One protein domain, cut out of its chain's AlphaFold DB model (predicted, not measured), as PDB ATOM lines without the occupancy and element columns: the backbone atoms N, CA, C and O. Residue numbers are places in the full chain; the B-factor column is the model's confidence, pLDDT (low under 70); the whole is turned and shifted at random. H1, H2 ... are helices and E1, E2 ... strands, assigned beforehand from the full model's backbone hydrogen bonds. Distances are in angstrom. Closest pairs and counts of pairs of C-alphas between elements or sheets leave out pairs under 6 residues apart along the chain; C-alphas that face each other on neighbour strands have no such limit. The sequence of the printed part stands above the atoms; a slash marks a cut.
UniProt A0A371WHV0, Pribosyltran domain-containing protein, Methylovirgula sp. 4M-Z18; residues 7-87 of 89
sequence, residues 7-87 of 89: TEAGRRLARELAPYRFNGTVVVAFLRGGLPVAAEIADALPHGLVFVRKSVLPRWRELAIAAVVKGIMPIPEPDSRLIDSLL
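This is residues 7 to 87 of the 89 residues of the protein "Pribosyltran domain-containing protein" of Methylovirgula sp. 4M-Z18 (UniProt A0A371WHV0). An elongated domain is built round a narrow, staggered sheet of three strands: two helices, H2 and then H1, are stacked outward from E1 near one end, while the hairpin of E2 and E3 makes the other end of the long axis. H2 packs over E1, H1 packs on H2, and the stretch after E3 runs back to a short helix, H3, set away from the other two helices. The printed part has 81 residues, with three named helices and three named strands in the order H1, E1, H2, E2, E3, H3; the sheet is mixed, in the order E1, E2, E3, and the class is mixed, helices and strands. The whole is only just compact, close to loose, with a radius of gyration of the C-alphas of 13.6 A and spans of 43 by 23 by 22 A.

In the sheet, E2, residues 49 to 57, is the inner strand; E1, residues 27 to 30, and E3, residues 60 to 69, are the edge strands. The pairing is staggered: E2 pairs with E1 over residues 49 to 52 and with E3 over residues 52 to 57. E1 and E2 are parallel at 28 degrees, with N 50 and O 27 within hydrogen-bond range at 2.8 A. E2 and E3 form an antiparallel hairpin at 141 degrees, with N 55 and O 66 at 2.8 A and N 53 and O 68 at 2.9 A. E3 bends by 70 degrees at residue 63. H2, residues 35 to 44, is on one face of the sheet, giving two layers, helix on sheet. It lies over E1 at a height over the sheet of 7.7 A and runs along the strands, at 2 degrees to E1 on the local plane; the closest C-alphas of H2 and E1 are those of Leu 35 and Ala 29, 5.5 A apart. E1, H2 and E2 form a strand-helix-strand unit, two parallel neighbour strands joined through a helix, with a right-handed crossover. H1, residues 7 to 17, is not on the sheet but touches H2, the same way at a steep tilt of 42 degrees; their closest C-alphas, of Gly 10 and Val 37, are 3.9 A apart. H3, residues 80 to 85, is not on the sheet and is apart from H1, H2, E1 and E2. Every O i to N i+4 pair is within hydrogen-bond range in H1 and H3, and 5 of 6 are in H2.

E2 runs 25.7 A from C-alpha 49 at (66.186, 92.895, 309.865) to C-alpha 57, and E3 spans 21.3 A and E1 10.2 A. H1 begins at C-alpha 7 at (80.058, 98.863, 305.879) and is 15.1 A long, H2 is 14.4 A, and H3 is 8.7 A, ending at C-alpha 85 at (59.011, 101.078, 298.068).

The two C-alphas farthest apart, of Pro 19 and Arg 59, are 43.4 A apart. The printed part has no cut, and no link is long. The mean pLDDT of the printed part is 70.4; 39 residues are under 70, among them residues 46 to 52 and 66 to 87, and H3 has a mean of 50.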
ATOM      1  N   THR A   7      79.874 100.317 305.954       89.19
ATOM      2  CA  THR A   7      80.058  98.863 305.879       89.19
ATOM      3  C   THR A   7      81.143  98.391 306.848       89.19
ATOM      4  O   THR A   7      80.932  97.470 307.630       89.19
ATOM      5  N   GLU A   8      82.293  99.069 306.877       92.69
ATOM      6  CA  GLU A   8      83.378  98.762 307.812       92.69
ATOM      7  C   GLU A   8      82.932  98.944 309.268       92.69
ATOM      8  O   GLU A   8      83.220  98.096 310.117       92.69
ATOM      9  N   ALA A   9      82.198 100.025 309.552       92.75
ATOM     10  CA  ALA A   9      81.617 100.253 310.870       92.75
ATOM     11  C   ALA A   9      80.672  99.106 311.275       92.75
ATOM     12  O   ALA A   9      80.764  98.612 312.398       92.75
ATOM     13  N   GLY A  10      79.828  98.634 310.348       90.50
ATOM     14  CA  GLY A  10      78.924  97.497 310.547       90.50
ATOM     15  C   GLY A  10      79.660  96.200 310.872       90.50
ATOM     16  O   GLY A  10      79.374  95.580 311.891       90.50
ATOM     17  N   ARG A  11      80.686  95.840 310.091       91.31
ATOM     18  CA  ARG A  11      81.502  94.631 310.329       91.31
ATOM     19  C   ARG A  11      82.242  94.646 311.656       91.31
ATOM     20  O   ARG A  11      82.466  93.599 312.262       91.31
ATOM     21  N   ARG A  12      82.727  95.815 312.077       92.88
ATOM     22  CA  ARG A  12      83.386  95.962 313.380       92.88
ATOM     23  C   ARG A  12      82.366  95.795 314.501       92.88
ATOM     24  O   ARG A  12      82.601  94.999 315.398       92.88
ATOM     25  N   LEU A  13      81.216  96.459 314.397       90.81
ATOM     26  CA  LEU A  13      80.145  96.343 315.384       90.81
ATOM     27  C   LEU A  13      79.607  94.908 315.487       90.81
ATOM     28  O   LEU A  13      79.458  94.397 316.587       90.81
ATOM     29  N   ALA A  14      79.404  94.220 314.364       88.44
ATOM     30  CA  ALA A  14      78.994  92.819 314.333       88.44
ATOM     31  C   ALA A  14      79.960  91.896 315.100       88.44
ATOM     32  O   ALA A  14      79.524  91.038 315.866       88.44
ATOM     33  N   ARG A  15      81.276  92.104 314.949       90.38
ATOM     34  CA  ARG A  15      82.300  91.339 315.681       90.38
ATOM     35  C   ARG A  15      82.259  91.588 317.182       90.38
ATOM     36  O   ARG A  15      82.330  90.633 317.945       90.38
ATOM     37  N   GLU A  16      82.103  92.842 317.597       90.69
ATOM     38  CA  GLU A  16      81.943  93.193 319.014       90.69
ATOM     39  C   GLU A  16      80.643  92.625 319.601       90.69
ATOM     40  O   GLU A  16      80.575  92.321 320.787       90.69
ATOM     41  N   LEU A  17      79.612  92.448 318.769       87.69
ATOM     42  CA  LEU A  17      78.316  91.900 319.160       87.69
ATOM     43  C   LEU A  17      78.279  90.358 319.198       87.69
ATOM     44  O   LEU A  17      77.423  89.791 319.871       87.69
ATOM     45  N   ALA A  18      79.214  89.664 318.546       84.06
ATOM     46  CA  ALA A  18      79.254  88.198 318.479       84.06
ATOM     47  C   ALA A  18      79.334  87.455 319.839       84.06
ATOM     48  O   ALA A  18      78.773  86.358 319.950       84.06
ATOM     49  N   PRO A  19      79.997  87.982 320.892       86.69
ATOM     50  CA  PRO A  19      80.036  87.327 322.203       86.69
ATOM     51  C   PRO A  19      78.685  87.316 322.921       86.69
ATOM     52  O   PRO A  19      78.446  86.465 323.781       86.69
ATOM     53  N   TYR A  20      77.793  88.248 322.587       80.62
ATOM     54  CA  TYR A  20      76.491  88.345 323.224       80.62
ATOM     55  C   TYR A  20      75.588  87.225 322.687       80.62
ATOM     56  O   TYR A  20      75.336  87.102 321.489       80.62
ATOM     57  N   ARG A  21      75.111  86.359 323.587       67.75
ATOM     58  CA  ARG A  21      74.223  85.222 323.283       67.75
ATOM     59  C   ARG A  21      72.793  85.710 323.032       67.75
ATOM     60  O   ARG A  21      71.894  85.522 323.843       67.75
ATOM     61  N   PHE A  22      72.623  86.390 321.910       70.81
ATOM     62  CA  PHE A  22      71.370  86.952 321.437       70.81
ATOM     63  C   PHE A  22      70.376  85.855 321.032       70.81
ATOM     64  O   PHE A  22      70.547  85.215 319.998       70.81
ATOM     65  N   ASN A  23      69.321  85.665 321.829       70.00
ATOM     66  CA  ASN A  23      68.146  84.881 321.443       70.00
ATOM     67  C   ASN A  23      67.030  85.830 320.991       70.00
ATOM     68  O   ASN A  23      66.642  86.722 321.744       70.00
ATOM     69  N   GLY A  24      66.500  85.630 319.780       68.31
ATOM     70  CA  GLY A  24      65.350  86.395 319.282       68.31
ATOM     71  C   GLY A  24      65.633  87.883 319.035       68.31
ATOM     72  O   GLY A  24      64.738  88.715 319.169       68.31
ATOM     73  N   THR A  25      66.877  88.241 318.721       73.44
ATOM     74  CA  THR A  25      67.278  89.638 318.509       73.44
ATOM     75  C   THR A  25      66.785  90.172 317.174       73.44
ATOM     76  O   THR A  25      66.769  89.466 316.179       73.44
ATOM     77  N   VAL A  26      66.389  91.440 317.137       74.81
ATOM     78  CA  VAL A  26      65.952  92.106 315.909       74.81
ATOM     79  C   VAL A  26      66.836  93.316 315.681       74.81
ATOM     80  O   VAL A  26      66.947  94.184 316.550       74.81
ATOM     81  N   VAL A  27      67.460  93.387 314.507       77.75
ATOM     82  CA  VAL A  27      68.237  94.562 314.110       77.75
ATOM     83  C   VAL A  27      67.275  95.588 313.524       77.75
ATOM     84  O   VAL A  27      66.548  95.301 312.576       77.75
ATOM     85  N   VAL A  28      67.261  96.795 314.085       73.00
ATOM     86  CA  VAL A  28      66.383  97.884 313.641       73.00
ATOM     87  C   VAL A  28      67.223  98.978 312.994       73.00
ATOM     88  O   VAL A  28      68.067  99.592 313.646       73.00
ATOM     89  N   ALA A  29      66.981  99.243 311.710       76.38
ATOM     90  CA  ALA A  29      67.730 100.235 310.945       76.38
ATOM     91  C   ALA A  29      66.883 101.472 310.620       76.38
ATOM     92  O   ALA A  29      65.774 101.368 310.090       76.38
ATOM     93  N   PHE A  30      67.441 102.663 310.857       69.06
ATOM     94  CA  PHE A  30      66.886 103.906 310.320       69.06
ATOM     95  C   PHE A  30      67.357 104.132 308.881       69.06
ATOM     96  O   PHE A  30      68.561 104.141 308.600       69.06
ATOM     97  N   LEU A  31      66.391 104.344 307.980       65.44
ATOM     98  CA  LEU A  31      66.650 104.549 306.556       65.44
ATOM     99  C   LEU A  31      67.578 105.753 306.288       65.44
ATOM    100  O   LEU A  31      67.561 106.761 306.999       65.44
ATOM    101  N   ARG A  32      68.372 105.599 305.217       70.25
ATOM    102  CA  ARG A  32      69.581 106.329 304.773       70.25
ATOM    103  C   ARG A  32      70.892 105.857 305.407       70.25
ATOM    104  O   ARG A  32      71.559 105.001 304.841       70.25
ATOM    105  N   GLY A  33      71.305 106.420 306.540       71.06
ATOM    106  CA  GLY A  33      72.665 106.212 307.061       71.06
ATOM    107  C   GLY A  33      72.883 104.900 307.823       71.06
ATOM    108  O   GLY A  33      74.009 104.415 307.867       71.06
ATOM    109  N   GLY A  34      71.835 104.343 308.432       77.94
ATOM    110  CA  GLY A  34      71.953 103.161 309.292       77.94
ATOM    111  C   GLY A  34      71.892 101.836 308.538       77.94
ATOM    112  O   GLY A  34      72.347 100.825 309.060       77.94
ATOM    113  N   LEU A  35      71.367 101.839 307.309       80.00
ATOM    114  CA  LEU A  35      71.097 100.610 306.567       80.00
ATOM    115  C   LEU A  35      72.365  99.797 306.237       80.00
ATOM    116  O   LEU A  35      72.375  98.612 306.555       80.00
ATOM    117  N   PRO A  36      73.458 100.387 305.706       82.81
ATOM    118  CA  PRO A  36      74.664  99.611 305.399       82.81
ATOM    119  C   PRO A  36      75.360  99.055 306.647       82.81
ATOM    120  O   PRO A  36      76.103  98.090 306.558       82.81
ATOM    121  N   VAL A  37      75.131  99.669 307.812       87.62
ATOM    122  CA  VAL A  37      75.663  99.188 309.095       87.62
ATOM    123  C   VAL A  37      74.823  98.010 309.588       87.62
ATOM    124  O   VAL A  37      75.360  96.975 309.959       87.62
ATOM    125  N   ALA A  38      73.498  98.172 309.574       84.19
ATOM    126  CA  ALA A  38      72.552  97.174 310.047       84.19
ATOM    127  C   ALA A  38      72.559  95.894 309.204       84.19
ATOM    128  O   ALA A  38      72.388  94.820 309.766       84.19
ATOM    129  N   ALA A  39      72.793  96.004 307.893       81.19
ATOM    130  CA  ALA A  39      72.929  94.853 307.005       81.19
ATOM    131  C   ALA A  39      74.078  93.929 307.443       81.19
ATOM    132  O   ALA A  39      73.863  92.739 307.616       81.19
ATOM    133  N   GLU A  40      75.262  94.481 307.724       87.31
ATOM    134  CA  GLU A  40      76.427  93.693 308.164       87.31
ATOM    135  C   GLU A  40      76.216  93.058 309.551       87.31
ATOM    136  O   GLU A  40      76.748  91.991 309.842       87.31
ATOM    137  N   ILE A  41      75.430  93.700 310.423       85.56
ATOM    138  CA  ILE A  41      75.072  93.142 311.737       85.56
ATOM    139  C   ILE A  41      74.044  92.018 311.588       85.56
ATOM    140  O   ILE A  41      74.162  91.001 312.265       85.56
ATOM    141  N   ALA A  42      73.045  92.200 310.723       81.62
ATOM    142  CA  ALA A  42      72.018  91.200 310.454       81.62
ATOM    143  C   ALA A  42      72.571  89.981 309.703       81.62
ATOM    144  O   ALA A  42      72.068  88.887 309.898       81.62
ATOM    145  N   ASP A  43      73.610  90.143 308.885       80.69
ATOM    146  CA  ASP A  43      74.305  89.020 308.240       80.69
ATOM    147  C   ASP A  43      75.091  88.174 309.260       80.69
ATOM    148  O   ASP A  43      75.090  86.946 309.221       80.69
ATOM    149  N   ALA A  44      75.721  88.833 310.236       80.56
ATOM    150  CA  ALA A  44      76.520  88.164 311.260       80.56
ATOM    151  C   ALA A  44      75.699  87.559 312.414       80.56
ATOM    152  O   ALA A  44      76.196  86.685 313.129       80.56
ATOM    153  N   LEU A  45      74.474  88.038 312.645       74.38
ATOM    154  CA  LEU A  45      73.589  87.560 313.706       74.38
ATOM    155  C   LEU A  45      72.410  86.795 313.087       74.38
ATOM    156  O   LEU A  45      71.773  87.317 312.185       74.38
ATOM    157  N   PRO A  46      72.039  85.599 313.579       61.38
ATOM    158  CA  PRO A  46      71.084  84.711 312.900       61.38
ATOM    159  C   PRO A  46      69.602  85.142 312.979       61.38
ATOM    160  O   PRO A  46      68.709  84.301 313.047       61.38
ATOM    161  N   HIS A  47      69.303  86.443 312.998       65.56
ATOM    162  CA  HIS A  47      67.956  86.949 313.235       65.56
ATOM    163  C   HIS A  47      67.646  88.217 312.416       65.56
ATOM    164  O   HIS A  47      68.520  89.028 312.126       65.56
ATOM    165  N   GLY A  48      66.376  88.352 312.017       63.00
ATOM    166  CA  GLY A  48      65.919  89.232 310.935       63.00
ATOM    167  C   GLY A  48      66.145  90.741 311.107       63.00
ATOM    168  O   GLY A  48      66.384  91.265 312.199       63.00
ATOM    169  N   LEU A  49      66.006  91.450 309.984       66.69
ATOM    170  CA  LEU A  49      66.186  92.895 309.865       66.69
ATOM    171  C   LEU A  49      64.821  93.589 309.775       66.69
ATOM    172  O   LEU A  49      63.964  93.231 308.964       66.69
ATOM    173  N   VAL A  50      64.623  94.616 310.600       66.94
ATOM    174  CA  VAL A  50      63.419  95.446 310.598       66.94
ATOM    175  C   VAL A  50      63.713  96.818 310.010       66.94
ATOM    176  O   VAL A  50      64.551  97.582 310.501       66.94
ATOM    177  N   PHE A  51      62.945  97.150 308.976       67.00
ATOM    178  CA  PHE A  51      62.968  98.455 308.335       67.00
ATOM    179  C   PHE A  51      61.994  99.408 309.020       67.00
ATOM    180  O   PHE A  51      60.809  99.106 309.184       67.00
ATOM    181  N   VAL A  52      62.495 100.591 309.381       65.38
ATOM    182  CA  VAL A  52      61.692 101.647 309.997       65.38
ATOM    183  C   VAL A  52      61.542 102.820 309.043       65.38
ATOM    184  O   VAL A  52      62.526 103.449 308.642       65.38
ATOM    185  N   ARG A  53      60.292 103.191 308.760       70.00
ATOM    186  CA  ARG A  53      59.960 104.465 308.123       70.00
ATOM    187  C   ARG A  53      59.759 105.528 309.196       70.00
ATOM    188  O   ARG A  53      58.872 105.386 310.036       70.00
ATOM    189  N   LYS A  54      60.535 106.613 309.147       68.31
ATOM    190  CA  LYS A  54      60.285 107.811 309.964       68.31
ATOM    191  C   LYS A  54      59.220 108.677 309.300       68.31
ATOM    192  O   LYS A  54      59.363 109.034 308.136       68.31
ATOM    193  N   SER A  55      58.183 109.043 310.045       69.19
ATOM    194  CA  SER A  55      57.291 110.137 309.671       69.19
ATOM    195  C   SER A  55      57.925 111.435 310.152       69.19
ATOM    196  O   SER A  55      58.093 111.630 311.357       69.19
ATOM    197  N   VAL A  56      58.314 112.293 309.216       71.12
ATOM    198  CA  VAL A  56      58.901 113.609 309.496       71.12
ATOM    199  C   VAL A  56      57.855 114.702 309.307       71.12
ATOM    200  O   VAL A  56      56.930 114.555 308.507       71.12
ATOM    201  N   LEU A  57      57.977 115.796 310.052       76.81
ATOM    202  CA  LEU A  57      57.087 116.946 309.896       76.81
ATOM    203  C   LEU A  57      57.345 117.650 308.551       76.81
ATOM    204  O   LEU A  57      58.506 117.912 308.228       76.81
ATOM    205  N   PRO A  58      56.303 118.065 307.801       72.06
ATOM    206  CA  PRO A  58      56.473 118.703 306.489       72.06
ATOM    207  C   PRO A  58      57.394 119.933 306.497       72.06
ATOM    208  O   PRO A  58      58.109 120.187 305.532       72.06
ATOM    209  N   ARG A  59      57.406 120.688 307.604       76.38
ATOM    210  CA  ARG A  59      58.220 121.904 307.780       76.38
ATOM    211  C   ARG A  59      59.565 121.660 308.477       76.38
ATOM    212  O   ARG A  59      60.371 122.578 308.540       76.38
ATOM    213  N   TRP A  60      59.809 120.447 308.979       70.38
ATOM    214  CA  TRP A  60      60.994 120.080 309.763       70.38
ATOM    215  C   TRP A  60      61.468 118.682 309.362       70.38
ATOM    216  O   TRP A  60      61.192 117.693 310.038       70.38
ATOM    217  N   ARG A  61      62.195 118.607 308.240       65.88
ATOM    218  CA  ARG A  61      62.635 117.342 307.620       65.88
ATOM    219  C   ARG A  61      63.515 116.465 308.517       65.88
ATOM    220  O   ARG A  61      63.628 115.273 308.254       65.88
ATOM    221  N   GLU A  62      64.111 117.032 309.562       68.12
ATOM    222  CA  GLU A  62      64.953 116.300 310.518       68.12
ATOM    223  C   GLU A  62      64.209 115.893 311.800       68.12
ATOM    224  O   GLU A  62      64.685 115.026 312.535       68.12
ATOM    225  N   LEU A  63      63.017 116.452 312.055       67.62
ATOM    226  CA  LEU A  63      62.211 116.112 313.225       67.62
ATOM    227  C   LEU A  63      61.278 114.941 312.897       67.62
ATOM    228  O   LEU A  63      60.221 115.107 312.283       67.62
ATOM    229  N   ALA A  64      61.683 113.743 313.315       69.62
ATOM    230  CA  ALA A  64      60.844 112.554 313.247       69.62
ATOM    231  C   ALA A  64      59.836 112.548 314.404       69.62
ATOM    232  O   ALA A  64      60.229 112.604 315.566       69.62
ATOM    233  N   ILE A  65      58.549 112.444 314.078       72.62
ATOM    234  CA  ILE A  65      57.447 112.412 315.052       72.62
ATOM    235  C   ILE A  65      56.883 111.005 315.266       72.62
ATOM    236  O   ILE A  65      56.225 110.750 316.268       72.62
ATOM    237  N   ALA A  66      57.132 110.087 314.329       64.56
ATOM    238  CA  ALA A  66      56.698 108.699 314.431       64.56
ATOM    239  C   ALA A  66      57.603 107.763 313.623       64.56
ATOM    240  O   ALA A  66      58.327 108.191 312.719       64.56
ATOM    241  N   ALA A  67      57.518 106.471 313.932       69.38
ATOM    242  CA  ALA A  67      58.213 105.387 313.257       69.38
ATOM    243  C   ALA A  67      57.220 104.250 312.978       69.38
ATOM    244  O   ALA A  67      56.513 103.824 313.886       69.38
ATOM    245  N   VAL A  68      57.154 103.771 311.733       66.94
ATOM    246  CA  VAL A  68      56.282 102.652 311.338       66.94
ATOM    247  C   VAL A  68      57.128 101.524 310.762       66.94
ATOM    248  O   VAL A  68      58.004 101.768 309.930       66.94
ATOM    249  N   VAL A  69      56.843 100.299 311.202       63.25
ATOM    250  CA  VAL A  69      57.496  99.059 310.769       63.25
ATOM    251  C   VAL A  69      56.487  98.194 310.023       63.25
ATOM    252  O   VAL A  69      55.387  97.962 310.521       63.25
ATOM    253  N   LYS A  70      56.863  97.685 308.845       56.12
ATOM    254  CA  LYS A  70      56.053  96.730 308.075       56.12
ATOM    255  C   LYS A  70      56.576  95.303 308.305       56.12
ATOM    256  O   LYS A  70      57.147  94.701 307.409       56.12
ATOM    257  N   GLY A  71      56.395  94.795 309.526       56.69
ATOM    258  CA  GLY A  71      56.798  93.439 309.931       56.69
ATOM    259  C   GLY A  71      58.314  93.194 310.036       56.69
ATOM    260  O   GLY A  71      59.128  94.054 309.703       56.69
ATOM    261  N   ILE A  72      58.682  92.007 310.534       56.84
ATOM    262  CA  ILE A  72      60.056  91.484 310.512       56.84
ATOM    263  C   ILE A  72      60.261  90.836 309.144       56.84
ATOM    264  O   ILE A  72      59.581  89.860 308.829       56.84
ATOM    265  N   MET A  73      61.163  91.378 308.326       53.66
ATOM    266  CA  MET A  73      61.541  90.733 307.070       53.66
ATOM    267  C   MET A  73      62.724  89.786 307.323       53.66
ATOM    268  O   MET A  73      63.704  90.192 307.959       53.66
ATOM    269  N   PRO A  74      62.676  88.528 306.839       51.44
ATOM    270  CA  PRO A  74      63.898  87.754 306.661       51.44
ATOM    271  C   PRO A  74      64.796  88.526 305.692       51.44
ATOM    272  O   PRO A  74      64.280  89.139 304.759       51.44
ATOM    273  N   ILE A  75      66.099  88.554 305.983       48.16
ATOM    274  CA  ILE A  75      67.119  89.372 305.309       48.16
ATOM    275  C   ILE A  75      66.889  89.303 303.791       48.16
ATOM    276  O   ILE A  75      67.164  88.262 303.194       48.16
ATOM    277  N   PRO A  76      66.342  90.353 303.152       45.94
ATOM    278  CA  PRO A  76      66.354  90.402 301.710       45.94
ATOM    279  C   PRO A  76      67.794  90.723 301.303       45.94
ATOM    280  O   PRO A  76      68.461  91.533 301.957       45.94
ATOM    281  N   GLU A  77      68.264  90.141 300.199       44.25
ATOM    282  CA  GLU A  77      69.329  90.786 299.430       44.25
ATOM    283  C   GLU A  77      68.961  92.272 299.293       44.25
ATOM    284  O   GLU A  77      67.773  92.567 299.124       44.25
ATOM    285  N   PRO A  78      69.907  93.217 299.440       47.22
ATOM    286  CA  PRO A  78      69.604  94.642 299.425       47.22
ATOM    287  C   PRO A  78      69.055  95.053 298.051       47.22
ATOM    288  O   PRO A  78      69.778  95.549 297.193       47.22
ATOM    289  N   ASP A  79      67.758  94.841 297.834       46.06
ATOM    290  CA  ASP A  79      67.063  95.230 296.625       46.06
ATOM    291  C   ASP A  79      66.735  96.714 296.751       46.06
ATOM    292  O   ASP A  79      65.931  97.153 297.582       46.06
ATOM    293  N   SER A  80      67.381  97.497 295.896       46.31
ATOM    294  CA  SER A  80      67.097  98.914 295.669       46.31
ATOM    295  C   SER A  80      65.596  99.220 295.548       46.31
ATOM    296  O   SER A  80      65.140 100.230 296.075       46.31
ATOM    297  N   ARG A  81      64.789  98.306 294.987       48.94
ATOM    298  CA  ARG A  81      63.332  98.471 294.849       48.94
ATOM    299  C   ARG A  81      62.591  98.444 296.182       48.94
ATOM    300  O   ARG A  81      61.550  99.080 296.324       48.94
ATOM    301  N   LEU A  82      63.113  97.716 297.166       53.16
ATOM    302  CA  LEU A  82      62.561  97.658 298.519       53.16
ATOM    303  C   LEU A  82      62.829  98.974 299.256       53.16
ATOM    304  O   LEU A  82      61.935  99.498 299.923       53.16
ATOM    305  N   ILE A  83      64.018  99.551 299.048       50.72
ATOM    306  CA  ILE A  83      64.376 100.894 299.526       50.72
ATOM    307  C   ILE A  83      63.438 101.933 298.898       50.72
ATOM    308  O   ILE A  83      62.875 102.749 299.626       50.72
ATOM    309  N   ASP A  84      63.195 101.845 297.590       49.72
ATOM    310  CA  ASP A  84      62.295 102.754 296.872       49.72
ATOM    311  C   ASP A  84      60.824 102.572 297.279       49.72
ATOM    312  O   ASP A  84      60.090 103.544 297.417       49.72
ATOM    313  N   SER A  85      60.379 101.348 297.584       49.00
ATOM    314  CA  SER A  85      59.011 101.078 298.068       49.00
ATOM    315  C   SER A  85      58.728 101.645 299.468       49.00
ATOM    316  O   SER A  85      57.574 101.867 299.840       49.00
ATOM    317  N   LEU A  86      59.786 101.894 300.246       51.78
ATOM    318  CA  LEU A  86      59.735 102.599 301.528       51.78
ATOM    319  C   LEU A  86      59.874 104.125 301.353       51.78
ATOM    320  O   LEU A  86      59.693 104.867 302.322       51.78
ATOM    321  N   LEU A  87      60.153 104.582 300.126       51.00
ATOM    322  CA  LEU A  87      60.233 105.971 299.678       51.00
ATOM    323  C   LEU A  87      59.063 106.281 298.717       51.00
ATOM    324  O   LEU A  87      59.249 106.496 297.526       51.00
TER     325      LEU A  87